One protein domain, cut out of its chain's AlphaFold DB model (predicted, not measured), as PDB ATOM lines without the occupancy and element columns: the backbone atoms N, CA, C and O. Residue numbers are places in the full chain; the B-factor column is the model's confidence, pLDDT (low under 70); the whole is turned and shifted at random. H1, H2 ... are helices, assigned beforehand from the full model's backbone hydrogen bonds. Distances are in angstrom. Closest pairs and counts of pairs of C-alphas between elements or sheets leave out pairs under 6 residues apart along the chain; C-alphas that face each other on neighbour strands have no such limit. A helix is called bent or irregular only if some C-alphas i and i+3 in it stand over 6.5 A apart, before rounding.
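Overview. This is residues 589 to 770 of the 1231 residues of an uncharacterized protein of archaeon (UniProt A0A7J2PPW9). An up-and-down bundle of five helices, each running against the one before it, has the longest, H3, through its middle, with H1 and H2 on one side and H4 and H5 on the other. H6 folds back on the end of H5, and H7 folds back on H6. The 182 printed residues have seven named helices, H1 to H7, and no named strand: all helix. The whole is compact, with a radius of gyration of the C-alphas of 17.1 A and spans of 55 by 37 by 25 A.

Arrangement. H1, residues 590 to 611, touches H3, residues 638 to 665, the same way at a shallow tilt of 18 degrees; the closest C-alphas, of Leu 602 and Leu 651, are 6.1 A apart. H2, residues 617 to 632, touches H3 with its residues 617 to 624 alone, closest at the C-alphas of Ala 617 and Leu 655, 6.9 A. H4, residues 669 to 689, touches H3, opposite ways at 21 degrees; the closest C-alphas, of Gly 660 and Ala 672, are 4.0 A apart. H5, residues 696 to 721, forms a hairpin with H4, closest at the C-alphas of His 680 and Ser 704, 4.6 A. H6, residues 726 to 739, touches H5, closest at the C-alphas of Phe 720 and Ala 729, 5.6 A. With its residues 734 to 738 alone H6 touches H7, residues 749 to 759, closest at the C-alphas of Asn 734 and Arg 759, 6.1 A. H1 and H7 are apart. Every O i to N i+4 pair is within hydrogen-bond range in H1, H2, H3 and H7, against 16 of 17 in H4, 18 of 22 in H5 and 9 of 10 in H6.

Along the chain. H1 begins at C-alpha 590 (171.681, 91.994, 130.946) and is 30.9 A long, H3 40.4 A, H4 30.4 A. H5, 33.0 A, has a kink of 66 degrees near residue 715 and is irregular: C-alphas 712 and 715 are 7.7 A apart. H7 ends at C-alpha 759 (196.356, 113.339, 153.594).

Size, cuts and confidence. The C-alphas farthest apart, of Asn 635 and Lys 723, are 55.4 A apart. The printed part has no cut, and no link is long. Mean pLDDT of the printed part is 78.7; it is under 70 at 52 residues, among them 602 to 615 and 741 to 760.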
ATOM      1  N   ILE A 589     171.479  92.095 126.793       59.84
ATOM      2  CA  ILE A 589     172.725  92.703 127.311       59.84
ATOM      3  C   ILE A 589     172.594  92.935 128.833       59.84
ATOM      4  O   ILE A 589     172.864  94.009 129.375       59.84
ATOM      5  N   ILE A 590     172.123  91.907 129.542       63.25
ATOM      6  CA  ILE A 590     171.681  91.994 130.946       63.25
ATOM      7  C   ILE A 590     172.852  92.192 131.904       63.25
ATOM      8  O   ILE A 590     172.877  93.148 132.676       63.25
ATOM      9  N   SER A 591     173.873  91.343 131.815       65.19
ATOM     10  CA  SER A 591     174.990  91.372 132.763       65.19
ATOM     11  C   SER A 591     175.804  92.667 132.680       65.19
ATOM     12  O   SER A 591     176.227  93.177 133.705       65.19
ATOM     13  N   ASN A 592     175.984  93.256 131.489       65.50
ATOM     14  CA  ASN A 592     176.687  94.542 131.359       65.50
ATOM     15  C   ASN A 592     175.875  95.696 131.963       65.50
ATOM     16  O   ASN A 592     176.457  96.666 132.436       65.50
ATOM     17  N   THR A 593     174.543  95.611 131.924       65.62
ATOM     18  CA  THR A 593     173.672  96.617 132.537       65.62
ATOM     19  C   THR A 593     173.746  96.518 134.057       65.62
ATOM     20  O   THR A 593     173.960  97.537 134.700       65.62
ATOM     21  N   ILE A 594     173.692  95.301 134.612       70.88
ATOM     22  CA  ILE A 594     173.853  95.051 136.054       70.88
ATOM     23  C   ILE A 594     175.226  95.523 136.554       70.88
ATOM     24  O   ILE A 594     175.301  96.253 137.538       70.88
ATOM     25  N   LEU A 595     176.309  95.179 135.845       70.69
ATOM     26  CA  LEU A 595     177.664  95.614 136.201       70.69
ATOM     27  C   LEU A 595     177.791  97.147 136.177       70.69
ATOM     28  O   LEU A 595     178.350  97.719 137.106       70.69
ATOM     29  N   LYS A 596     177.207  97.821 135.174       67.00
ATOM     30  CA  LYS A 596     177.161  99.294 135.105       67.00
ATOM     31  C   LYS A 596     176.300  99.924 136.202       67.00
ATOM     32  O   LYS A 596     176.551 101.068 136.571       67.00
ATOM     33  N   SER A 597     175.278  99.224 136.691       68.19
ATOM     34  CA  SER A 597     174.488  99.688 137.830       68.19
ATOM     35  C   SER A 597     175.306  99.614 139.116       68.19
ATOM     36  O   SER A 597     175.354 100.606 139.831       68.19
ATOM     37  N   LEU A 598     176.017  98.510 139.378       72.94
ATOM     38  CA  LEU A 598     176.935  98.415 140.526       72.94
ATOM     39  C   LEU A 598     178.000  99.519 140.495       72.94
ATOM     40  O   LEU A 598     178.241 100.171 141.507       72.94
ATOM     41  N   ASP A 599     178.560  99.781 139.312       69.06
ATOM     42  CA  ASP A 599     179.485 100.892 139.084       69.06
ATOM     43  C   ASP A 599     178.855 102.235 139.463       69.06
ATOM     44  O   ASP A 599     179.442 103.033 140.183       69.06
ATOM     45  N   PHE A 600     177.626 102.481 139.013       69.44
ATOM     46  CA  PHE A 600     176.912 103.707 139.340       69.44
ATOM     47  C   PHE A 600     176.688 103.863 140.853       69.44
ATOM     48  O   PHE A 600     176.924 104.948 141.375       69.44
ATOM     49  N   TYR A 601     176.291 102.806 141.569       70.56
ATOM     50  CA  TYR A 601     176.108 102.865 143.027       70.56
ATOM     51  C   TYR A 601     177.408 103.119 143.779       70.56
ATOM     52  O   TYR A 601     177.412 103.901 144.726       70.56
ATOM     53  N   LEU A 602     178.519 102.534 143.330       69.00
ATOM     54  CA  LEU A 602     179.838 102.853 143.869       69.00
ATOM     55  C   LEU A 602     180.159 104.355 143.693       69.00
ATOM     56  O   LEU A 602     180.546 105.002 144.667       69.00
ATOM     57  N   VAL A 603     179.900 104.941 142.508       65.81
ATOM     58  CA  VAL A 603     180.054 106.400 142.284       65.81
ATOM     59  C   VAL A 603     179.111 107.206 143.182       65.81
ATOM     60  O   VAL A 603     179.489 108.269 143.673       65.81
ATOM     61  N   GLN A 604     177.872 106.751 143.382       66.44
ATOM     62  CA  GLN A 604     176.902 107.477 144.204       66.44
ATOM     63  C   GLN A 604     177.266 107.450 145.682       66.44
ATOM     64  O   GLN A 604     177.202 108.499 146.315       66.44
ATOM     65  N   ILE A 605     177.722 106.318 146.224       67.62
ATOM     66  CA  ILE A 605     178.233 106.257 147.601       67.62
ATOM     67  C   ILE A 605     179.389 107.252 147.761       67.62
ATOM     68  O   ILE A 605     179.404 108.022 148.717       67.62
ATOM     69  N   GLU A 606     180.298 107.341 146.788       64.50
ATOM     70  CA  GLU A 606     181.383 108.334 146.791       64.50
ATOM     71  C   GLU A 606     180.881 109.779 146.723       64.50
ATOM     72  O   GLU A 606     181.277 110.614 147.535       64.50
ATOM     73  N   SER A 607     179.961 110.065 145.804       60.22
ATOM     74  CA  SER A 607     179.364 111.398 145.654       60.22
ATOM     75  C   SER A 607     178.583 111.799 146.910       60.22
ATOM     76  O   SER A 607     178.559 112.963 147.300       60.22
ATOM     77  N   SER A 608     177.972 110.834 147.593       62.44
ATOM     78  CA  SER A 608     177.221 111.055 148.826       62.44
ATOM     79  C   SER A 608     178.111 111.360 150.023       62.44
ATOM     80  O   SER A 608     177.755 112.211 150.835       62.44
ATOM     81  N   ILE A 609     179.295 110.738 150.086       57.72
ATOM     82  CA  ILE A 609     180.354 111.087 151.038       57.72
ATOM     83  C   ILE A 609     180.808 112.525 150.794       57.72
ATOM     84  O   ILE A 609     181.002 113.277 151.747       57.72
ATOM     85  N   GLU A 610     180.953 112.931 149.527       54.81
ATOM     86  CA  GLU A 610     181.372 114.293 149.183       54.81
ATOM     87  C   GLU A 610     180.329 115.353 149.547       54.81
ATOM     88  O   GLU A 610     180.691 116.443 150.002       54.81
ATOM     89  N   VAL A 611     179.052 115.039 149.327       51.25
ATOM     90  CA  VAL A 611     177.944 115.992 149.431       51.25
ATOM     91  C   VAL A 611     177.277 115.925 150.816       51.25
ATOM     92  O   VAL A 611     176.623 116.883 151.218       51.25
ATOM     93  N   GLY A 612     177.487 114.870 151.606       52.62
ATOM     94  CA  GLY A 612     176.870 114.683 152.927       52.62
ATOM     95  C   GLY A 612     175.401 114.259 152.855       52.62
ATOM     96  O   GLY A 612     174.617 114.605 153.734       52.62
ATOM     97  N   ILE A 613     175.005 113.566 151.783       59.94
ATOM     98  CA  ILE A 613     173.658 112.990 151.664       59.94
ATOM     99  C   ILE A 613     173.654 111.679 152.451       59.94
ATOM    100  O   ILE A 613     174.475 110.801 152.188       59.94
ATOM    101  N   LEU A 614     172.747 111.563 153.423       57.81
ATOM    102  CA  LEU A 614     172.519 110.331 154.174       57.81
ATOM    103  C   LEU A 614     171.886 109.296 153.238       57.81
ATOM    104  O   LEU A 614     170.718 109.426 152.876       57.81
ATOM    105  N   PHE A 615     172.651 108.277 152.850       68.00
ATOM    106  CA  PHE A 615     172.088 107.074 152.241       68.00
ATOM    107  C   PHE A 615     171.633 106.106 153.329       68.00
ATOM    108  O   PHE A 615     172.316 105.920 154.338       68.00
ATOM    109  N   ASN A 616     170.489 105.459 153.106       72.31
ATOM    110  CA  ASN A 616     170.069 104.344 153.937       72.31
ATOM    111  C   ASN A 616     170.860 103.100 153.517       72.31
ATOM    112  O   ASN A 616     170.574 102.478 152.496       72.31
ATOM    113  N   ALA A 617     171.891 102.755 154.284       72.69
ATOM    114  CA  ALA A 617     172.756 101.631 153.951       72.69
ATOM    115  C   ALA A 617     172.011 100.291 153.883       72.69
ATOM    116  O   ALA A 617     172.369  99.450 153.061       72.69
ATOM    117  N   LEU A 618     170.945 100.125 154.675       76.06
ATOM    118  CA  LEU A 618     170.100  98.931 154.634       76.06
ATOM    119  C   LEU A 618     169.420  98.778 153.265       76.06
ATOM    120  O   LEU A 618     169.407  97.690 152.706       76.06
ATOM    121  N   GLU A 619     168.954  99.877 152.658       75.94
ATOM    122  CA  GLU A 619     168.340  99.839 151.321       75.94
ATOM    123  C   GLU A 619     169.347  99.460 150.224       75.94
ATOM    124  O   GLU A 619     168.988  98.785 149.257       75.94
ATOM    125  N   ILE A 620     170.612  99.878 150.362       76.88
ATOM    126  CA  ILE A 620     171.680  99.487 149.433       76.88
ATOM    127  C   ILE A 620     172.027  98.008 149.618       76.88
ATOM    128  O   ILE A 620     172.233  97.311 148.628       76.88
ATOM    129  N   GLN A 621     172.073  97.516 150.853       80.75
ATOM    130  CA  GLN A 621     172.337  96.107 151.130       80.75
ATOM    131  C   GLN A 621     171.228  95.209 150.561       80.75
ATOM    132  O   GLN A 621     171.522  94.298 149.786       80.75
ATOM    133  N   ASP A 622     169.961  95.555 150.801       80.81
ATOM    134  CA  ASP A 622     168.805  94.891 150.187       80.81
ATOM    135  C   ASP A 622     168.875  94.932 148.650       80.81
ATOM    136  O   ASP A 622     168.518  93.974 147.957       80.81
ATOM    137  N   PHE A 623     169.336  96.052 148.084       78.81
ATOM    138  CA  PHE A 623     169.556  96.193 146.647       78.81
ATOM    139  C   PHE A 623     170.652  95.248 146.138       78.81
ATOM    140  O   PHE A 623     170.457  94.605 145.106       78.81
ATOM    141  N   ILE A 624     171.782  95.145 146.846       81.00
ATOM    142  CA  ILE A 624     172.893  94.252 146.497       81.00
ATOM    143  C   ILE A 624     172.413  92.798 146.471       81.00
ATOM    144  O   ILE A 624     172.692  92.089 145.502       81.00
ATOM    145  N   GLU A 625     171.643  92.377 147.475       86.19
ATOM    146  CA  GLU A 625     171.075  91.028 147.560       86.19
ATOM    147  C   GLU A 625     170.069  90.752 146.434       86.19
ATOM    148  O   GLU A 625     170.134  89.718 145.763       86.19
ATOM    149  N   LYS A 626     169.167  91.702 146.145       82.06
ATOM    150  CA  LYS A 626     168.226  91.593 145.016       82.06
ATOM    151  C   LYS A 626     168.959  91.486 143.683       82.06
ATOM    152  O   LYS A 626     168.617  90.636 142.862       82.06
ATOM    153  N   ILE A 627     169.981  92.314 143.464       78.94
ATOM    154  CA  ILE A 627     170.797  92.280 142.248       78.94
ATOM    155  C   ILE A 627     171.576  90.969 142.132       78.94
ATOM    156  O   ILE A 627     171.665  90.433 141.030       78.94
ATOM    157  N   GLU A 628     172.117  90.436 143.225       85.25
ATOM    158  CA  GLU A 628     172.801  89.141 143.235       85.25
ATOM    159  C   GLU A 628     171.853  88.000 142.880       85.25
ATOM    160  O   GLU A 628     172.178  87.199 142.004       85.25
ATOM    161  N   ASN A 629     170.654  87.967 143.462       83.56
ATOM    162  CA  ASN A 629     169.629  86.984 143.108       83.56
ATOM    163  C   ASN A 629     169.243  87.081 141.626       83.56
ATOM    164  O   ASN A 629     169.180  86.067 140.928       83.56
ATOM    165  N   ILE A 630     169.046  88.302 141.115       77.94
ATOM    166  CA  ILE A 630     168.788  88.542 139.691       77.94
ATOM    167  C   ILE A 630     169.965  88.034 138.851       77.94
ATOM    168  O   ILE A 630     169.742  87.312 137.886       77.94
ATOM    169  N   PHE A 631     171.206  88.374 139.208       80.06
ATOM    170  CA  PHE A 631     172.408  88.010 138.459       80.06
ATOM    171  C   PHE A 631     172.660  86.495 138.444       80.06
ATOM    172  O   PHE A 631     172.979  85.951 137.386       80.06
ATOM    173  N   ASN A 632     172.468  85.813 139.575       81.50
ATOM    174  CA  ASN A 632     172.645  84.365 139.724       81.50
ATOM    175  C   ASN A 632     171.621  83.559 138.916       81.50
ATOM    176  O   ASN A 632     171.943  82.478 138.430       81.50
ATOM    177  N   ASN A 633     170.420  84.103 138.704       78.75
ATOM    178  CA  ASN A 633     169.412  83.494 137.834       78.75
ATOM    179  C   ASN A 633     169.782  83.555 136.338       78.75
ATOM    180  O   ASN A 633     169.138  82.898 135.519       78.75
ATOM    181  N   PHE A 634     170.819  84.311 135.954       74.19
ATOM    182  CA  PHE A 634     171.341  84.316 134.590       74.19
ATOM    183  C   PHE A 634     172.550  83.382 134.458       74.19
ATOM    184  O   PHE A 634     173.538  83.525 135.178       74.19
ATOM    185  N   ASN A 635     172.517  82.498 133.450       64.12
ATOM    186  CA  ASN A 635     173.655  81.683 132.990       64.12
ATOM    187  C   ASN A 635     174.759  82.576 132.380       64.12
ATOM    188  O   ASN A 635     175.000  82.602 131.173       64.12
ATOM    189  N   SER A 636     175.394  83.390 133.219       70.19
ATOM    190  CA  SER A 636     176.495  84.272 132.853       70.19
ATOM    191  C   SER A 636     177.805  83.487 132.765       70.19
ATOM    192  O   SER A 636     178.002  82.483 133.444       70.19
ATOM    193  N   SER A 637     178.721  83.928 131.901       74.75
ATOM    194  CA  SER A 637     180.044  83.306 131.799       74.75
ATOM    195  C   SER A 637     180.818  83.432 133.117       74.75
ATOM    196  O   SER A 637     180.667  84.418 133.841       74.75
ATOM    197  N   SER A 638     181.712  82.481 133.397       74.25
ATOM    198  CA  SER A 638     182.566  82.476 134.600       74.25
ATOM    199  C   SER A 638     183.351  83.783 134.796       74.25
ATOM    200  O   SER A 638     183.541  84.235 135.924       74.25
ATOM    201  N   ILE A 639     183.745  84.446 133.702       70.75
ATOM    202  CA  ILE A 639     184.398  85.766 133.718       70.75
ATOM    203  C   ILE A 639     183.467  86.833 134.309       70.75
ATOM    204  O   ILE A 639     183.888  87.607 135.167       70.75
ATOM    205  N   ARG A 640     182.197  86.862 133.892       74.19
ATOM    206  CA  ARG A 640     181.211  87.833 134.387       74.19
ATOM    207  C   ARG A 640     180.785  87.537 135.821       74.19
ATOM    208  O   ARG A 640     180.576  88.478 136.575       74.19
ATOM    209  N   GLN A 641     180.713  86.264 136.213       79.56
ATOM    210  CA  GLN A 641     180.493  85.871 137.610       79.56
ATOM    211  C   GLN A 641     181.639  86.335 138.514       79.56
ATOM    212  O   GLN A 641     181.394  86.883 139.587       79.56
ATOM    213  N   ARG A 642     182.891  86.184 138.059       81.19
ATOM    214  CA  ARG A 642     184.066  86.712 138.762       81.19
ATOM    215  C   ARG A 642     183.998  88.235 138.882       81.19
ATOM    216  O   ARG A 642     184.168  88.751 139.981       81.19
ATOM    217  N   GLU A 643     183.713  88.946 137.791       78.06
ATOM    218  CA  GLU A 643     183.605  90.412 137.788       78.06
ATOM    219  C   GLU A 643     182.490  90.906 138.722       78.06
ATOM    220  O   GLU A 643     182.715  91.805 139.530       78.06
ATOM    221  N   PHE A 644     181.314  90.275 138.672       83.12
ATOM    222  CA  PHE A 644     180.200  90.572 139.567       83.12
ATOM    223  C   PHE A 644     180.581  90.355 141.031       83.12
ATOM    224  O   PHE A 644     180.406  91.261 141.838       83.12
ATOM    225  N   LYS A 645     181.171  89.197 141.365       86.50
ATOM    226  CA  LYS A 645     181.613  88.881 142.730       86.50
ATOM    227  C   LYS A 645     182.593  89.925 143.264       86.50
ATOM    228  O   LYS A 645     182.464  90.342 144.411       86.50
ATOM    229  N   ILE A 646     183.551  90.363 142.443       84.56
ATOM    230  CA  ILE A 646     184.522  91.384 142.849       84.56
ATOM    231  C   ILE A 646     183.833  92.749 143.027       84.56
ATOM    232  O   ILE A 646     184.036  93.387 144.057       84.56
ATOM    233  N   LYS A 647     182.989  93.192 142.082       82.62
ATOM    234  CA  LYS A 647     182.259  94.473 142.191       82.62
ATOM    235  C   LYS A 647     181.319  94.507 143.391       82.62
ATOM    236  O   LYS A 647     181.289  95.505 144.104       82.62
ATOM    237  N   LYS A 648     180.601  93.410 143.635       87.69
ATOM    238  CA  LYS A 648     179.725  93.228 144.793       87.69
ATOM    239  C   LYS A 648     180.509  93.368 146.095       87.69
ATOM    240  O   LYS A 648     180.207  94.252 146.882       87.69
ATOM    241  N   LYS A 649     181.579  92.583 146.260       88.38
ATOM    242  CA  LYS A 649     182.448  92.636 147.445       88.38
ATOM    243  C   LYS A 649     183.102  94.000 147.641       88.38
ATOM    244  O   LYS A 649     183.291  94.437 148.767       88.38
ATOM    245  N   CYS A 650     183.446  94.690 146.553       85.00
ATOM    246  CA  CYS A 650     183.954  96.057 146.622       85.00
ATOM    247  C   CYS A 650     182.889  97.034 147.126       85.00
ATOM    248  O   CYS A 650     183.211  97.924 147.908       85.00
ATOM    249  N   LEU A 651     181.642  96.878 146.680       83.44
ATOM    250  CA  LEU A 651     180.515  97.694 147.114       83.44
ATOM    251  C   LEU A 651     180.152  97.429 148.580       83.44
ATOM    252  O   LEU A 651     179.987  98.395 149.316       83.44
ATOM    253  N   GLU A 652     180.124  96.166 149.010       88.19
ATOM    254  CA  GLU A 652     179.975  95.760 150.419       88.19
ATOM    255  C   GLU A 652     181.077  96.416 151.282       88.19
ATOM    256  O   GLU A 652     180.772  97.225 152.161       88.19
ATOM    257  N   ALA A 653     182.354  96.249 150.905       90.19
ATOM    258  CA  ALA A 653     183.492  96.778 151.673       90.19
ATOM    259  C   ALA A 653     183.481  98.304 151.769       90.19
ATOM    260  O   ALA A 653     183.970  98.908 152.732       90.19
ATOM    261  N   ARG A 654     182.959  98.954 150.728       84.56
ATOM    262  CA  ARG A 654     182.813 100.402 150.655       84.56
ATOM    263  C   ARG A 654     181.659 100.892 151.518       84.56
ATOM    264  O   ARG A 654     181.823 101.907 152.195       84.56
ATOM    265  N   LEU A 655     180.532 100.187 151.489       85.12
ATOM    266  CA  LEU A 655     179.353 100.491 152.285       85.12
ATOM    267  C   LEU A 655     179.661 100.345 153.778       85.12
ATOM    268  O   LEU A 655     179.367 101.258 154.543       85.12
ATOM    269  N   ASP A 656     180.354  99.280 154.175       91.69
ATOM    270  CA  ASP A 656     180.790  99.084 155.559       91.69
ATOM    271  C   ASP A 656     181.780 100.163 156.005       91.69
ATOM    272  O   ASP A 656     181.652 100.733 157.088       91.69
ATOM    273  N   LEU A 657     182.738 100.536 155.152       88.25
ATOM    274  CA  LEU A 657     183.660 101.628 155.467       88.25
ATOM    275  C   LEU A 657     182.915 102.966 155.641       88.25
ATOM    276  O   LEU A 657     183.232 103.737 156.547       88.25
ATOM    277  N   TYR A 658     181.914 103.233 154.796       84.31
ATOM    278  CA  TYR A 658     181.053 104.413 154.892       84.31
ATOM    279  C   TYR A 658     180.214 104.416 156.172       84.31
ATOM    280  O   TYR A 658     180.200 105.418 156.887       84.31
ATOM    281  N   ASN A 659     179.570 103.294 156.491       85.69
ATOM    282  CA  ASN A 659     178.787 103.126 157.713       85.69
ATOM    283  C   ASN A 659     179.655 103.307 158.956       85.69
ATOM    284  O   ASN A 659     179.230 103.959 159.905       85.69
ATOM    285  N   GLY A 660     180.900 102.823 158.921       90.44
ATOM    286  CA  GLY A 660     181.885 103.076 159.968       90.44
ATOM    287  C   GLY A 660     182.103 104.569 160.210       90.44
ATOM    288  O   GLY A 660     182.048 105.030 161.349       90.44
ATOM    289  N   PHE A 661     182.280 105.353 159.144       86.25
ATOM    290  CA  PHE A 661     182.427 106.806 159.256       86.25
ATOM    291  C   PHE A 661     181.142 107.512 159.714       86.25
ATOM    292  O   PHE A 661     181.224 108.426 160.533       86.25
ATOM    293  N   GLN A 662     179.970 107.082 159.239       82.69
ATOM    294  CA  GLN A 662     178.674 107.633 159.656       82.69
ATOM    295  C   GLN A 662     178.387 107.370 161.137       82.69
ATOM    296  O   GLN A 662     178.045 108.294 161.872       82.69
ATOM    297  N   SER A 663     178.573 106.137 161.607       87.44
ATOM    298  CA  SER A 663     178.408 105.798 163.022       87.44
ATOM    299  C   SER A 663     179.449 106.500 163.893       87.44
ATOM    300  O   SER A 663     179.113 106.979 164.970       87.44
ATOM    301  N   LEU A 664     180.689 106.671 163.414       86.19
ATOM    302  CA  LEU A 664     181.701 107.458 164.125       86.19
ATOM    303  C   LEU A 664     181.272 108.926 164.270       86.19
ATOM    304  O   LEU A 664     181.445 109.507 165.337       86.19
ATOM    305  N   GLN A 665     180.666 109.507 163.231       82.88
ATOM    306  CA  GLN A 665     180.109 110.863 163.266       82.88
ATOM    307  C   GLN A 665     178.909 110.986 164.221       82.88
ATOM    308  O   GLN A 665     178.737 112.024 164.854       82.88
ATOM    309  N   LYS A 666     178.092 109.935 164.345       84.88
ATOM    310  CA  LYS A 666     176.964 109.863 165.289       84.88
ATOM    311  C   LYS A 666     177.379 109.493 166.718       84.88
ATOM    312  O   LYS A 666     176.513 109.337 167.572       84.88
ATOM    313  N   PHE A 667     178.682 109.355 166.982       89.00
ATOM    314  CA  PHE A 667     179.241 108.901 168.260       89.00
ATOM    315  C   PHE A 667     178.822 107.468 168.660       89.00
ATOM    316  O   PHE A 667     178.875 107.080 169.825       89.00
ATOM    317  N   GLU A 668     178.450 106.636 167.685       92.56
ATOM    318  CA  GLU A 668     178.091 105.222 167.845       92.56
ATOM    319  C   GLU A 668     179.341 104.330 167.714       92.56
ATOM    320  O   GLU A 668     179.473 103.520 166.792       92.56
ATOM    321  N   TYR A 669     180.311 104.493 168.614       92.56
ATOM    322  CA  TYR A 669     181.662 103.941 168.427       92.56
ATOM    323  C   TYR A 669     181.721 102.414 168.290       92.56
ATOM    324  O   TYR A 669     182.518 101.912 167.505       92.56
ATOM    325  N   ASN A 670     180.867 101.670 168.999       94.06
ATOM    326  CA  ASN A 670     180.827 100.206 168.889       94.06
ATOM    327  C   ASN A 670     180.366  99.760 167.494       94.06
ATOM    328  O   ASN A 670     180.981  98.880 166.892       94.06
ATOM    329  N   ILE A 671     179.329 100.415 166.957       93.00
ATOM    330  CA  ILE A 671     178.814 100.148 165.609       93.00
ATOM    331  C   ILE A 671     179.888 100.512 164.587       93.00
ATOM    332  O   ILE A 671     180.225  99.712 163.719       93.00
ATOM    333  N   ALA A 672     180.505 101.683 164.737       91.75
ATOM    334  CA  ALA A 672     181.572 102.113 163.850       91.75
ATOM    335  C   ALA A 672     182.765 101.140 163.850       91.75
ATOM    336  O   ALA A 672     183.288 100.807 162.787       91.75
ATOM    337  N   GLN A 673     183.163 100.622 165.015       94.50
ATOM    338  CA  GLN A 673     184.229  99.625 165.130       94.50
ATOM    339  C   GLN A 673     183.879  98.310 164.424       94.50
ATOM    340  O   GLN A 673     184.734  97.718 163.756       94.50
ATOM    341  N   GLU A 674     182.635  97.849 164.565       95.69
ATOM    342  CA  GLU A 674     182.129  96.662 163.877       95.69
ATOM    343  C   GLU A 674     182.174  96.856 162.356       95.69
ATOM    344  O   GLU A 674     182.735  96.022 161.645       95.69
ATOM    345  N   MET A 675     181.671  97.989 161.862       94.62
ATOM    346  CA  MET A 675     181.652  98.314 160.435       94.62
ATOM    347  C   MET A 675     183.068  98.423 159.847       94.62
ATOM    348  O   MET A 675     183.366  97.817 158.818       94.62
ATOM    349  N   PHE A 676     184.005  99.090 160.535       94.50
ATOM    350  CA  PHE A 676     185.411  99.115 160.114       94.50
ATOM    351  C   PHE A 676     186.057  97.719 160.130       94.50
ATOM    352  O   PHE A 676     186.905  97.414 159.286       94.50
ATOM    353  N   SER A 677     185.649  96.846 161.057       95.75
ATOM    354  CA  SER A 677     186.116  95.456 161.099       95.75
ATOM    355  C   SER A 677     185.621  94.649 159.902       95.75
ATOM    356  O   SER A 677     186.417  93.925 159.300       95.75
ATOM    357  N   LYS A 678     184.341  94.790 159.536       95.31
ATOM    358  CA  LYS A 678     183.763  94.131 158.360       95.31
ATOM    359  C   LYS A 678     184.426  94.618 157.073       95.31
ATOM    360  O   LYS A 678     185.027  93.805 156.371       95.31
ATOM    361  N   ALA A 679     184.518  95.937 156.872       93.69
ATOM    362  CA  ALA A 679     185.219  96.528 155.731       93.69
ATOM    363  C   ALA A 679     186.664  96.010 155.597       93.69
ATOM    364  O   ALA A 679     187.122  95.656 154.509       93.69
ATOM    365  N   HIS A 680     187.401  95.918 156.711       95.00
ATOM    366  CA  HIS A 680     188.763  95.387 156.717       95.00
ATOM    367  C   HIS A 680     188.844  93.936 156.215       95.00
ATOM    368  O   HIS A 680     189.748  93.606 155.433       95.00
ATOM    369  N   LEU A 681     187.925  93.076 156.668       95.31
ATOM    370  CA  LEU A 681     187.848  91.671 156.264       95.31
ATOM    371  C   LEU A 681     187.483  91.535 154.785       95.31
ATOM    372  O   LEU A 681     188.110  90.746 154.080       95.31
ATOM    373  N   GLU A 682     186.544  92.341 154.300       94.06
ATOM    374  CA  GLU A 682     186.106  92.305 152.907       94.06
ATOM    375  C   GLU A 682     187.191  92.801 151.947       94.06
ATOM    376  O   GLU A 682     187.481  92.131 150.955       94.06
ATOM    377  N   TYR A 683     187.911  93.881 152.278       93.69
ATOM    378  CA  TYR A 683     189.083  94.292 151.495       93.69
ATOM    379  C   TYR A 683     190.205  93.241 151.513       93.69
ATOM    380  O   TYR A 683     190.886  93.045 150.502       93.69
ATOM    381  N   LYS A 684     190.391  92.514 152.626       93.81
ATOM    382  CA  LYS A 684     191.318  91.369 152.684       93.81
ATOM    383  C   LYS A 684     190.866  90.217 151.790       93.81
ATOM    384  O   LYS A 684     191.714  89.552 151.199       93.81
ATOM    385  N   GLU A 685     189.564  89.960 151.701       93.38
ATOM    386  CA  GLU A 685     189.000  88.937 150.821       93.38
ATOM    387  C   GLU A 685     189.155  89.328 149.343       93.38
ATOM    388  O   GLU A 685     189.613  88.518 148.537       93.38
ATOM    389  N   LEU A 686     188.897  90.595 149.000       91.06
ATOM    390  CA  LEU A 686     189.136  91.155 147.665       91.06
ATOM    391  C   LEU A 686     190.589  90.965 147.222       91.06
ATOM    392  O   LEU A 686     190.830  90.496 146.111       91.06
ATOM    393  N   CYS A 687     191.556  91.203 148.115       89.38
ATOM    394  CA  CYS A 687     192.976  90.951 147.843       89.38
ATOM    395  C   CYS A 687     193.302  89.479 147.516       89.38
ATOM    396  O   CYS A 687     194.360  89.212 146.950       89.38
ATOM    397  N   LYS A 688     192.443  88.519 147.893       90.75
ATOM    398  CA  LYS A 688     192.618  87.085 147.595       90.75
ATOM    399  C   LYS A 688     191.964  86.668 146.276       90.75
ATOM    400  O   LYS A 688     192.442  85.728 145.647       90.75
ATOM    401  N   ILE A 689     190.858  87.311 145.893       85.88
ATOM    402  CA  ILE A 689     190.044  86.942 144.715       85.88
ATOM    403  C   ILE A 689     190.562  87.624 143.437       85.88
ATOM    404  O   ILE A 689     190.421  87.102 142.323       85.88
ATOM    405  N   VAL A 690     191.153  88.803 143.596       83.50
ATOM    406  CA  VAL A 690     191.709  89.619 142.518       83.50
ATOM    407  C   VAL A 690     193.106  89.105 142.152       83.50
ATOM    408  O   VAL A 690     193.868  88.680 143.022       83.50
ATOM    409  N   ASP A 691     193.444  89.094 140.858       78.75
ATOM    410  CA  ASP A 691     194.746  88.595 140.403       78.75
ATOM    411  C   ASP A 691     195.887  89.428 141.007       78.75
ATOM    412  O   ASP A 691     195.794  90.646 141.108       78.75
ATOM    413  N   LYS A 692     197.006  88.789 141.381       73.88
ATOM    414  CA  LYS A 692     198.158  89.477 142.010       73.88
ATOM    415  C   LYS A 692     198.754  90.606 141.156       73.88
ATOM    416  O   LYS A 692     199.451  91.458 141.695       73.88
ATOM    417  N   ASN A 693     198.497  90.578 139.848       62.66
ATOM    418  CA  ASN A 693     198.939  91.580 138.881       62.66
ATOM    419  C   ASN A 693     197.878  92.658 138.609       62.66
ATOM    420  O   ASN A 693     198.125  93.555 137.807       62.66
ATOM    421  N   ASP A 694     196.696  92.558 139.218       70.88
ATOM    422  CA  ASP A 694     195.661  93.572 139.095       70.88
ATOM    423  C   ASP A 694     196.070  94.798 139.905       70.88
ATOM    424  O   ASP A 694     196.345  94.732 141.107       70.88
ATOM    425  N   TYR A 695     196.090  95.929 139.220       66.38
ATOM    426  CA  TYR A 695     196.445  97.216 139.774       66.38
ATOM    427  C   TYR A 695     195.595  97.601 141.012       66.38
ATOM    428  O   TYR A 695     196.076  98.250 141.943       66.38
ATOM    429  N   ASN A 696     194.357  97.110 141.090       74.44
ATOM    430  CA  ASN A 696     193.449  97.389 142.199       74.44
ATOM    431  C   ASN A 696     193.863  96.719 143.522       74.44
ATOM    432  O   ASN A 696     193.386  97.126 144.583       74.44
ATOM    433  N   ILE A 697     194.755  95.715 143.504       83.62
ATOM    434  CA  ILE A 697     195.142  94.987 144.722       83.62
ATOM    435  C   ILE A 697     195.795  95.903 145.761       83.62
ATOM    436  O   ILE A 697     195.570  95.746 146.960       83.62
ATOM    437  N   ASP A 698     196.579  96.884 145.320       82.25
ATOM    438  CA  ASP A 698     197.253  97.808 146.225       82.25
ATOM    439  C   ASP A 698     196.284  98.852 146.790       82.25
ATOM    440  O   ASP A 698     196.373  99.196 147.971       82.25
ATOM    441  N   LEU A 699     195.280  99.255 146.006       82.00
ATOM    442  CA  LEU A 699     194.173 100.078 146.486       82.00
ATOM    443  C   LEU A 699     193.354  99.341 147.560       82.00
ATOM    444  O   LEU A 699     193.060  99.911 148.612       82.00
ATOM    445  N   PHE A 700     193.051  98.053 147.352       88.62
ATOM    446  CA  PHE A 700     192.370  97.224 148.351       88.62
ATOM    447  C   PHE A 700     193.202  97.043 149.623       88.62
ATOM    448  O   PHE A 700     192.653  97.138 150.720       88.62
ATOM    449  N   LYS A 701     194.525  96.858 149.523       88.50
ATOM    450  CA  LYS A 701     195.412  96.810 150.702       88.50
ATOM    451  C   LYS A 701     195.409  98.124 151.477       88.50
ATOM    452  O   LYS A 701     195.382  98.096 152.709       88.50
ATOM    453  N   ILE A 702     195.423  99.264 150.784       85.38
ATOM    454  CA  ILE A 702     195.354 100.581 151.426       85.38
ATOM    455  C   ILE A 702     194.010 100.754 152.132       85.38
ATOM    456  O   ILE A 702     193.997 101.041 153.325       85.38
ATOM    457  N   ASN A 703     192.888 100.490 151.455       87.06
ATOM    458  CA  ASN A 703     191.553 100.572 152.059       87.06
ATOM    459  C   ASN A 703     191.374  99.600 153.232       87.06
ATOM    460  O   ASN A 703     190.826  99.982 154.265       87.06
ATOM    461  N   SER A 704     191.926  98.389 153.134       91.81
ATOM    462  CA  SER A 704     191.991  97.442 154.249       91.81
ATOM    463  C   SER A 704     192.776  98.010 155.435       91.81
ATOM    464  O   SER A 704     192.350  97.860 156.579       91.81
ATOM    465  N   SER A 705     193.902  98.680 155.177       90.31
ATOM    466  CA  SER A 705     194.751  99.282 156.213       90.31
ATOM    467  C   SER A 705     194.094 100.499 156.865       90.31
ATOM    468  O   SER A 705     194.222 100.687 158.069       90.31
ATOM    469  N   ILE A 706     193.345 101.292 156.097       88.38
ATOM    470  CA  ILE A 706     192.552 102.416 156.612       88.38
ATOM    471  C   ILE A 706     191.437 101.904 157.520       88.38
ATOM    472  O   ILE A 706     191.311 102.373 158.648       88.38
ATOM    473  N   ALA A 707     190.663 100.919 157.058       92.06
ATOM    474  CA  ALA A 707     189.611 100.300 157.859       92.06
ATOM    475  C   ALA A 707     190.185  99.724 159.166       92.06
ATOM    476  O   ALA A 707     189.656  99.971 160.246       92.06
ATOM    477  N   TYR A 708     191.334  99.047 159.088       94.12
ATOM    478  CA  TYR A 708     192.053  98.545 160.260       94.12
ATOM    479  C   TYR A 708     192.496  99.661 161.216       94.12
ATOM    480  O   TYR A 708     192.289  99.560 162.422       94.12
ATOM    481  N   PHE A 709     193.070 100.745 160.687       93.25
ATOM    482  CA  PHE A 709     193.490 101.891 161.486       93.25
ATOM    483  C   PHE A 709     192.319 102.484 162.270       93.25
ATOM    484  O   PHE A 709     192.437 102.672 163.482       93.25
ATOM    485  N   PHE A 710     191.192 102.748 161.606       92.88
ATOM    486  CA  PHE A 710     190.026 103.306 162.284       92.88
ATOM    487  C   PHE A 710     189.445 102.326 163.301       92.88
ATOM    488  O   PHE A 710     189.169 102.745 164.417       92.88
ATOM    489  N   LYS A 711     189.361 101.030 162.981       95.06
ATOM    490  CA  LYS A 711     188.951  99.986 163.930       95.06
ATOM    491  C   LYS A 711     189.782 100.004 165.224       95.06
ATOM    492  O   LYS A 711     189.208  99.969 166.313       95.06
ATOM    493  N   ASP A 712     191.108 100.033 165.110       94.12
ATOM    494  CA  ASP A 712     192.014  99.910 166.262       94.12
ATOM    495  C   ASP A 712     192.122 101.212 167.067       94.12
ATOM    496  O   ASP A 712     192.384 101.186 168.269       94.12
ATOM    497  N   ASN A 713     191.892 102.359 166.425       93.75
ATOM    498  CA  ASN A 713     192.079 103.668 167.048       93.75
ATOM    499  C   ASN A 713     190.766 104.383 167.386       93.75
ATOM    500  O   ASN A 713     190.802 105.521 167.857       93.75
ATOM    501  N   ILE A 714     189.610 103.744 167.193       93.50
ATOM    502  CA  ILE A 714     188.311 104.403 167.360       93.50
ATOM    503  C   ILE A 714     188.078 104.937 168.774       93.50
ATOM    504  O   ILE A 714     187.636 106.069 168.918       93.50
ATOM    505  N   ILE A 715     188.466 104.178 169.804       91.31
ATOM    506  CA  ILE A 715     188.360 104.575 171.221       91.31
ATOM    507  C   ILE A 715     189.272 105.772 171.527       91.31
ATOM    508  O   ILE A 715     189.024 106.562 172.434       91.31
ATOM    509  N   PHE A 716     190.380 105.905 170.799       92.94
ATOM    510  CA  PHE A 716     191.283 107.036 170.974       92.94
ATOM    511  C   PHE A 716     190.758 108.282 170.256       92.94
ATOM    512  O   PHE A 716     190.779 109.373 170.820       92.94
ATOM    513  N   ILE A 717     190.235 108.111 169.041       90.44
ATOM    514  CA  ILE A 717     189.593 109.177 168.268       90.44
ATOM    515  C   ILE A 717     188.344 109.687 169.005       90.44
ATOM    516  O   ILE A 717     188.175 110.901 169.124       90.44
ATOM    517  N   SER A 718     187.525 108.793 169.572       89.50
ATOM    518  CA  SER A 718     186.315 109.152 170.322       89.50
ATOM    519  C   SER A 718     186.611 110.079 171.495       89.50
ATOM    520  O   SER A 718     185.928 111.081 171.659       89.50
ATOM    521  N   LYS A 719     187.696 109.837 172.243       93.12
ATOM    522  CA  LYS A 719     188.119 110.695 173.366       93.12
ATOM    523  C   LYS A 719     188.415 112.140 172.960       93.12
ATOM    524  O   LYS A 719     188.289 113.031 173.800       93.12
ATOM    525  N   PHE A 720     188.857 112.386 171.724       91.25
ATOM    526  CA  PHE A 720     189.020 113.750 171.211       91.25
ATOM    527  C   PHE A 720     187.686 114.342 170.770       91.25
ATOM    528  O   PHE A 720     187.411 115.499 171.074       91.25
ATOM    529  N   LEU A 721     186.854 113.552 170.089       86.56
ATOM    530  CA  LEU A 721     185.554 114.002 169.595       86.56
ATOM    531  C   LEU A 721     184.568 114.317 170.731       86.56
ATOM    532  O   LEU A 721     183.891 115.334 170.669       86.56
ATOM    533  N   GLU A 722     184.558 113.526 171.807       86.94
ATOM    534  CA  GLU A 722     183.778 113.783 173.033       86.94
ATOM    535  C   GLU A 722     184.164 115.100 173.721       86.94
ATOM    536  O   GLU A 722     183.363 115.684 174.445       86.94
ATOM    537  N   LYS A 723     185.394 115.579 173.493       89.69
ATOM    538  CA  LYS A 723     185.909 116.854 174.014       89.69
ATOM    539  C   LYS A 723     185.773 118.012 173.020       89.69
ATOM    540  O   LYS A 723     186.333 119.075 173.275       89.69
ATOM    541  N   ASP A 724     185.100 117.793 171.890       85.62
ATOM    542  CA  ASP A 724     185.029 118.725 170.755       85.62
ATOM    543  C   ASP A 724     186.421 119.153 170.224       85.62
ATOM    544  O   ASP A 724     186.621 120.213 169.626       85.62
ATOM    545  N   ASP A 725     187.438 118.305 170.416       89.56
ATOM    546  CA  ASP A 725     188.823 118.564 170.017       89.56
ATOM    547  C   ASP A 725     189.124 118.001 168.620       89.56
ATOM    548  O   ASP A 725     189.992 117.149 168.391       89.56
ATOM    549  N   VAL A 726     188.375 118.514 167.647       85.69
ATOM    550  CA  VAL A 726     188.469 118.130 166.232       85.69
ATOM    551  C   VAL A 726     189.888 118.309 165.668       85.69
ATOM    552  O   VAL A 726     190.336 117.520 164.835       85.69
ATOM    553  N   ASN A 727     190.639 119.319 166.126       85.81
ATOM    554  CA  ASN A 727     191.997 119.560 165.624       85.81
ATOM    555  C   ASN A 727     192.954 118.432 166.014       85.81
ATOM    556  O   ASN A 727     193.734 117.984 165.170       85.81
ATOM    557  N   ASN A 728     192.915 117.982 167.271       89.62
ATOM    558  CA  ASN A 728     193.799 116.914 167.724       89.62
ATOM    559  C   ASN A 728     193.368 115.552 167.183       89.62
ATOM    560  O   ASN A 728     194.243 114.770 166.809       89.62
ATOM    561  N   ALA A 729     192.062 115.314 167.008       87.62
ATOM    562  CA  ALA A 729     191.571 114.155 166.261       87.62
ATOM    563  C   ALA A 729     192.162 114.121 164.837       87.62
ATOM    564  O   ALA A 729     192.760 113.123 164.431       87.62
ATOM    565  N   ASN A 730     192.099 115.237 164.103       86.81
ATOM    566  CA  ASN A 730     192.636 115.334 162.740       86.81
ATOM    567  C   ASN A 730     194.155 115.205 162.692       86.81
ATOM    568  O   ASN A 730     194.701 114.535 161.817       86.81
ATOM    569  N   LYS A 731     194.858 115.827 163.641       88.56
ATOM    570  CA  LYS A 731     196.311 115.705 163.758       88.56
ATOM    571  C   LYS A 731     196.716 114.253 164.012       88.56
ATOM    572  O   LYS A 731     197.661 113.777 163.384       88.56
ATOM    573  N   PHE A 732     195.998 113.549 164.887       90.69
ATOM    574  CA  PHE A 732     196.231 112.138 165.170       90.69
ATOM    575  C   PHE A 732     195.988 111.264 163.934       90.69
ATOM    576  O   PHE A 732     196.860 110.471 163.575       90.69
ATOM    577  N   ILE A 733     194.855 111.450 163.250       87.38
ATOM    578  CA  ILE A 733     194.510 110.720 162.023       87.38
ATOM    579  C   ILE A 733     195.589 110.931 160.957       87.38
ATOM    580  O   ILE A 733     196.173 109.963 160.479       87.38
ATOM    581  N   ASN A 734     195.939 112.182 160.654       83.56
ATOM    582  CA  ASN A 734     196.924 112.500 159.619       83.56
ATOM    583  C   ASN A 734     198.324 111.971 159.947       83.56
ATOM    584  O   ASN A 734     199.016 111.466 159.066       83.56
ATOM    585  N   THR A 735     198.752 112.056 161.209       85.94
ATOM    586  CA  THR A 735     200.080 111.564 161.614       85.94
ATOM    587  C   THR A 735     200.181 110.051 161.438       85.94
ATOM    588  O   THR A 735     201.175 109.560 160.911       85.94
ATOM    589  N   ASN A 736     199.146 109.307 161.829       85.19
ATOM    590  CA  ASN A 736     199.180 107.847 161.786       85.19
ATOM    591  C   ASN A 736     198.857 107.274 160.399       85.19
ATOM    592  O   ASN A 736     199.498 106.310 159.988       85.19
ATOM    593  N   LEU A 737     197.944 107.882 159.637       82.62
ATOM    594  CA  LEU A 737     197.660 107.460 158.260       82.62
ATOM    595  C   LEU A 737     198.847 107.700 157.317       82.62
ATOM    596  O   LEU A 737     199.060 106.907 156.404       82.62
ATOM    597  N   ASN A 738     199.658 108.739 157.552       78.81
ATOM    598  CA  ASN A 738     200.901 108.955 156.802       78.81
ATOM    599  C   ASN A 738     201.960 107.871 157.073       78.81
ATOM    600  O   ASN A 738     202.814 107.631 156.220       78.81
ATOM    601  N   ASN A 739     201.885 107.205 158.231       77.44
ATOM    602  CA  ASN A 739     202.801 106.133 158.624       77.44
ATOM    603  C   ASN A 739     202.378 104.751 158.112       77.44
ATOM    604  O   ASN A 739     203.182 103.819 158.175       77.44
ATOM    605  N   ILE A 740     201.156 104.596 157.587       78.44
ATOM    606  CA  ILE A 740     200.760 103.383 156.864       78.44
ATOM    607  C   ILE A 740     201.649 103.313 155.616       78.44
ATOM    608  O   ILE A 740     201.447 104.039 154.652       78.44
ATOM    609  N   THR A 741     202.706 102.500 155.696       54.78
ATOM    610  CA  THR A 741     203.883 102.484 154.813       54.78
ATOM    611  C   THR A 741     203.538 102.479 153.321       54.78
ATOM    612  O   THR A 741     203.415 101.428 152.695       54.78
ATOM    613  N   TYR A 742     203.493 103.671 152.724       62.81
ATOM    614  CA  TYR A 742     203.433 103.880 151.273       62.81
ATOM    615  C   TYR A 742     204.740 103.499 150.557       62.81
ATOM    616  O   TYR A 742     204.792 103.454 149.332       62.81
ATOM    617  N   SER A 743     205.804 103.186 151.302       50.53
ATOM    618  CA  SER A 743     207.170 103.007 150.789       50.53
ATOM    619  C   SER A 743     207.400 101.752 149.935       50.53
ATOM    620  O   SER A 743     208.489 101.602 149.385       50.53
ATOM    621  N   LYS A 744     206.417 100.849 149.806       56.53
ATOM    622  CA  LYS A 744     206.547  99.599 149.027       56.53
ATOM    623  C   LYS A 744     205.579  99.452 147.851       56.53
ATOM    624  O   LYS A 744     205.659  98.448 147.147       56.53
ATOM    625  N   VAL A 745     204.674 100.405 147.628       62.50
ATOM    626  CA  VAL A 745     203.697 100.313 146.535       62.50
ATOM    627  C   VAL A 745     204.243 101.039 145.306       62.50
ATOM    628  O   VAL A 745     204.752 102.151 145.427       62.50
ATOM    629  N   LYS A 746     204.167 100.421 144.119       61.19
ATOM    630  CA  LYS A 746     204.538 101.101 142.870       61.19
ATOM    631  C   LYS A 746     203.578 102.271 142.649       61.19
ATOM    632  O   LYS A 746     202.391 102.059 142.402       61.19
ATOM    633  N   SER A 747     204.098 103.493 142.763       54.03
ATOM    634  CA  SER A 747     203.320 104.713 142.564       54.03
ATOM    635  C   SER A 747     202.714 104.726 141.168       54.03
ATOM    636  O   SER A 747     203.380 104.445 140.170       54.03
ATOM    637  N   ASN A 748     201.447 105.078 141.112       64.62
ATOM    638  CA  ASN A 748     200.739 105.446 139.903       64.62
ATOM    639  C   ASN A 748     199.678 106.464 140.321       64.62
ATOM    640  O   ASN A 748     199.309 106.575 141.492       64.62
ATOM    641  N   PHE A 749     199.140 107.143 139.323       57.50
ATOM    642  CA  PHE A 749     198.262 108.279 139.510       57.50
ATOM    643  C   PHE A 749     197.016 108.010 140.374       57.50
ATOM    644  O   PHE A 749     196.664 108.851 141.201       57.50
ATOM    645  N   GLN A 750     196.365 106.848 140.227       58.78
ATOM    646  CA  GLN A 750     195.167 106.519 141.010       58.78
ATOM    647  C   GLN A 750     195.517 106.347 142.491       58.78
ATOM    648  O   GLN A 750     194.835 106.873 143.371       58.78
ATOM    649  N   LEU A 751     196.641 105.675 142.762       67.06
ATOM    650  CA  LEU A 751     197.181 105.550 144.111       67.06
ATOM    651  C   LEU A 751     197.553 106.914 144.685       67.06
ATOM    652  O   LEU A 751     197.165 107.228 145.801       67.06
ATOM    653  N   ASP A 752     198.263 107.745 143.923       63.84
ATOM    654  CA  ASP A 752     198.737 109.049 144.388       63.84
ATOM    655  C   ASP A 752     197.570 109.997 144.694       63.84
ATOM    656  O   ASP A 752     197.608 110.730 145.685       63.84
ATOM    657  N   ARG A 753     196.488 109.956 143.905       62.66
ATOM    658  CA  ARG A 753     195.251 110.697 144.202       62.66
ATOM    659  C   ARG A 753     194.559 110.181 145.453       62.66
ATOM    660  O   ARG A 753     194.155 110.996 146.282       62.66
ATOM    661  N   HIS A 754     194.478 108.865 145.622       68.88
ATOM    662  CA  HIS A 754     193.916 108.243 146.822       68.88
ATOM    663  C   HIS A 754     194.725 108.602 148.077       68.88
ATOM    664  O   HIS A 754     194.163 109.010 149.091       68.88
ATOM    665  N   ILE A 755     196.055 108.562 147.981       69.00
ATOM    666  CA  ILE A 755     196.998 108.986 149.025       69.00
ATOM    667  C   ILE A 755     196.822 110.469 149.348       69.00
ATOM    668  O   ILE A 755     196.787 110.858 150.514       69.00
ATOM    669  N   ASN A 756     196.681 111.318 148.331       67.38
ATOM    670  CA  ASN A 756     196.450 112.742 148.542       67.38
ATOM    671  C   ASN A 756     195.092 113.013 149.201       67.38
ATOM    672  O   ASN A 756     195.026 113.869 150.079       67.38
ATOM    673  N   SER A 757     194.042 112.252 148.869       68.50
ATOM    674  CA  SER A 757     192.769 112.336 149.592       68.50
ATOM    675  C   SER A 757     192.906 111.905 151.053       68.50
ATOM    676  O   SER A 757     192.274 112.509 151.920       68.50
ATOM    677  N   LEU A 758     193.728 110.892 151.340       68.81
ATOM    678  CA  LEU A 758     193.993 110.431 152.704       68.81
ATOM    679  C   LEU A 758     194.728 111.471 153.543       68.81
ATOM    680  O   LEU A 758     194.418 111.632 154.718       68.81
ATOM    681  N   ARG A 759     195.651 112.223 152.936       69.88
ATOM    682  CA  ARG A 759     196.356 113.339 153.594       69.88
ATOM    683  C   ARG A 759     195.428 114.479 154.007       69.88
ATOM    684  O   ARG A 759     195.798 115.290 154.851       69.88
ATOM    685  N   THR A 760     194.255 114.564 153.385       69.62
ATOM    686  CA  THR A 760     193.236 115.575 153.676       69.62
ATOM    687  C   THR A 760     192.075 115.036 154.512       69.62
ATOM    688  O   THR A 760     191.102 115.762 154.699       69.62
ATOM    689  N   LEU A 761     192.146 113.790 154.995       73.62
ATOM    690  CA  LEU A 761     191.079 113.146 155.761       73.62
ATOM    691  C   LEU A 761     191.046 113.671 157.210       73.62
ATOM    692  O   LEU A 761     191.996 113.488 157.969       73.62
ATOM    693  N   GLY A 762     189.943 114.296 157.625       74.44
ATOM    694  CA  GLY A 762     189.753 114.766 159.000       74.44
ATOM    695  C   GLY A 762     188.389 115.415 159.246       74.44
ATOM    696  O   GLY A 762     187.781 115.967 158.353       74.44
ATOM    697  N   PHE A 763     187.866 115.390 160.462       76.38
ATOM    698  CA  PHE A 763     186.599 116.018 160.833       76.38
ATOM    699  C   PHE A 763     186.545 117.515 160.467       76.38
ATOM    700  O   PHE A 763     187.430 118.305 160.809       76.38
ATOM    701  N   ASN A 764     185.485 117.913 159.768       71.25
ATOM    702  CA  ASN A 764     185.156 119.297 159.462       71.25
ATOM    703  C   ASN A 764     184.476 119.936 160.678       71.25
ATOM    704  O   ASN A 764     183.390 119.520 161.075       71.25
ATOM    705  N   LYS A 765     185.076 121.002 161.217       62.81
ATOM    706  CA  LYS A 765     184.562 121.736 162.387       62.81
ATOM    707  C   LYS A 765     183.121 122.236 162.258       62.81
ATOM    708  O   LYS A 765     182.468 122.412 163.273       62.81
ATOM    709  N   LYS A 766     182.638 122.533 161.047       55.88
ATOM    710  CA  LYS A 766     181.294 123.107 160.850       55.88
ATOM    711  C   LYS A 766     180.194 122.065 160.707       55.88
ATOM    712  O   LYS A 766     179.046 122.379 160.985       55.88
ATOM    713  N   SER A 767     180.522 120.869 160.229       58.78
ATOM    714  CA  SER A 767     179.525 119.834 159.935       58.78
ATOM    715  C   SER A 767     179.697 118.563 160.763       58.78
ATOM    716  O   SER A 767     178.848 117.680 160.687       58.78
ATOM    717  N   GLY A 768     180.805 118.420 161.500       56.38
ATOM    718  CA  GLY A 768     181.198 117.161 162.140       56.38
ATOM    719  C   GLY A 768     181.540 116.048 161.138       56.38
ATOM    720  O   GLY A 768     181.894 114.947 161.544       56.38
ATOM    721  N   ILE A 769     181.454 116.315 159.829       57.78
ATOM    722  CA  ILE A 769     181.672 115.331 158.764       57.78
ATOM    723  C   ILE A 769     183.175 115.169 158.559       57.78
ATOM    724  O   ILE A 769     183.879 116.161 158.372       57.78
ATOM    725  N   ILE A 770     183.677 113.937 158.538       62.34
ATOM    726  CA  ILE A 770     185.042 113.643 158.081       62.34
ATOM    727  C   ILE A 770     185.191 114.178 156.648       62.34
ATOM    728  O   ILE A 770     184.488 113.738 155.742       62.34
TER     729      ILE A 770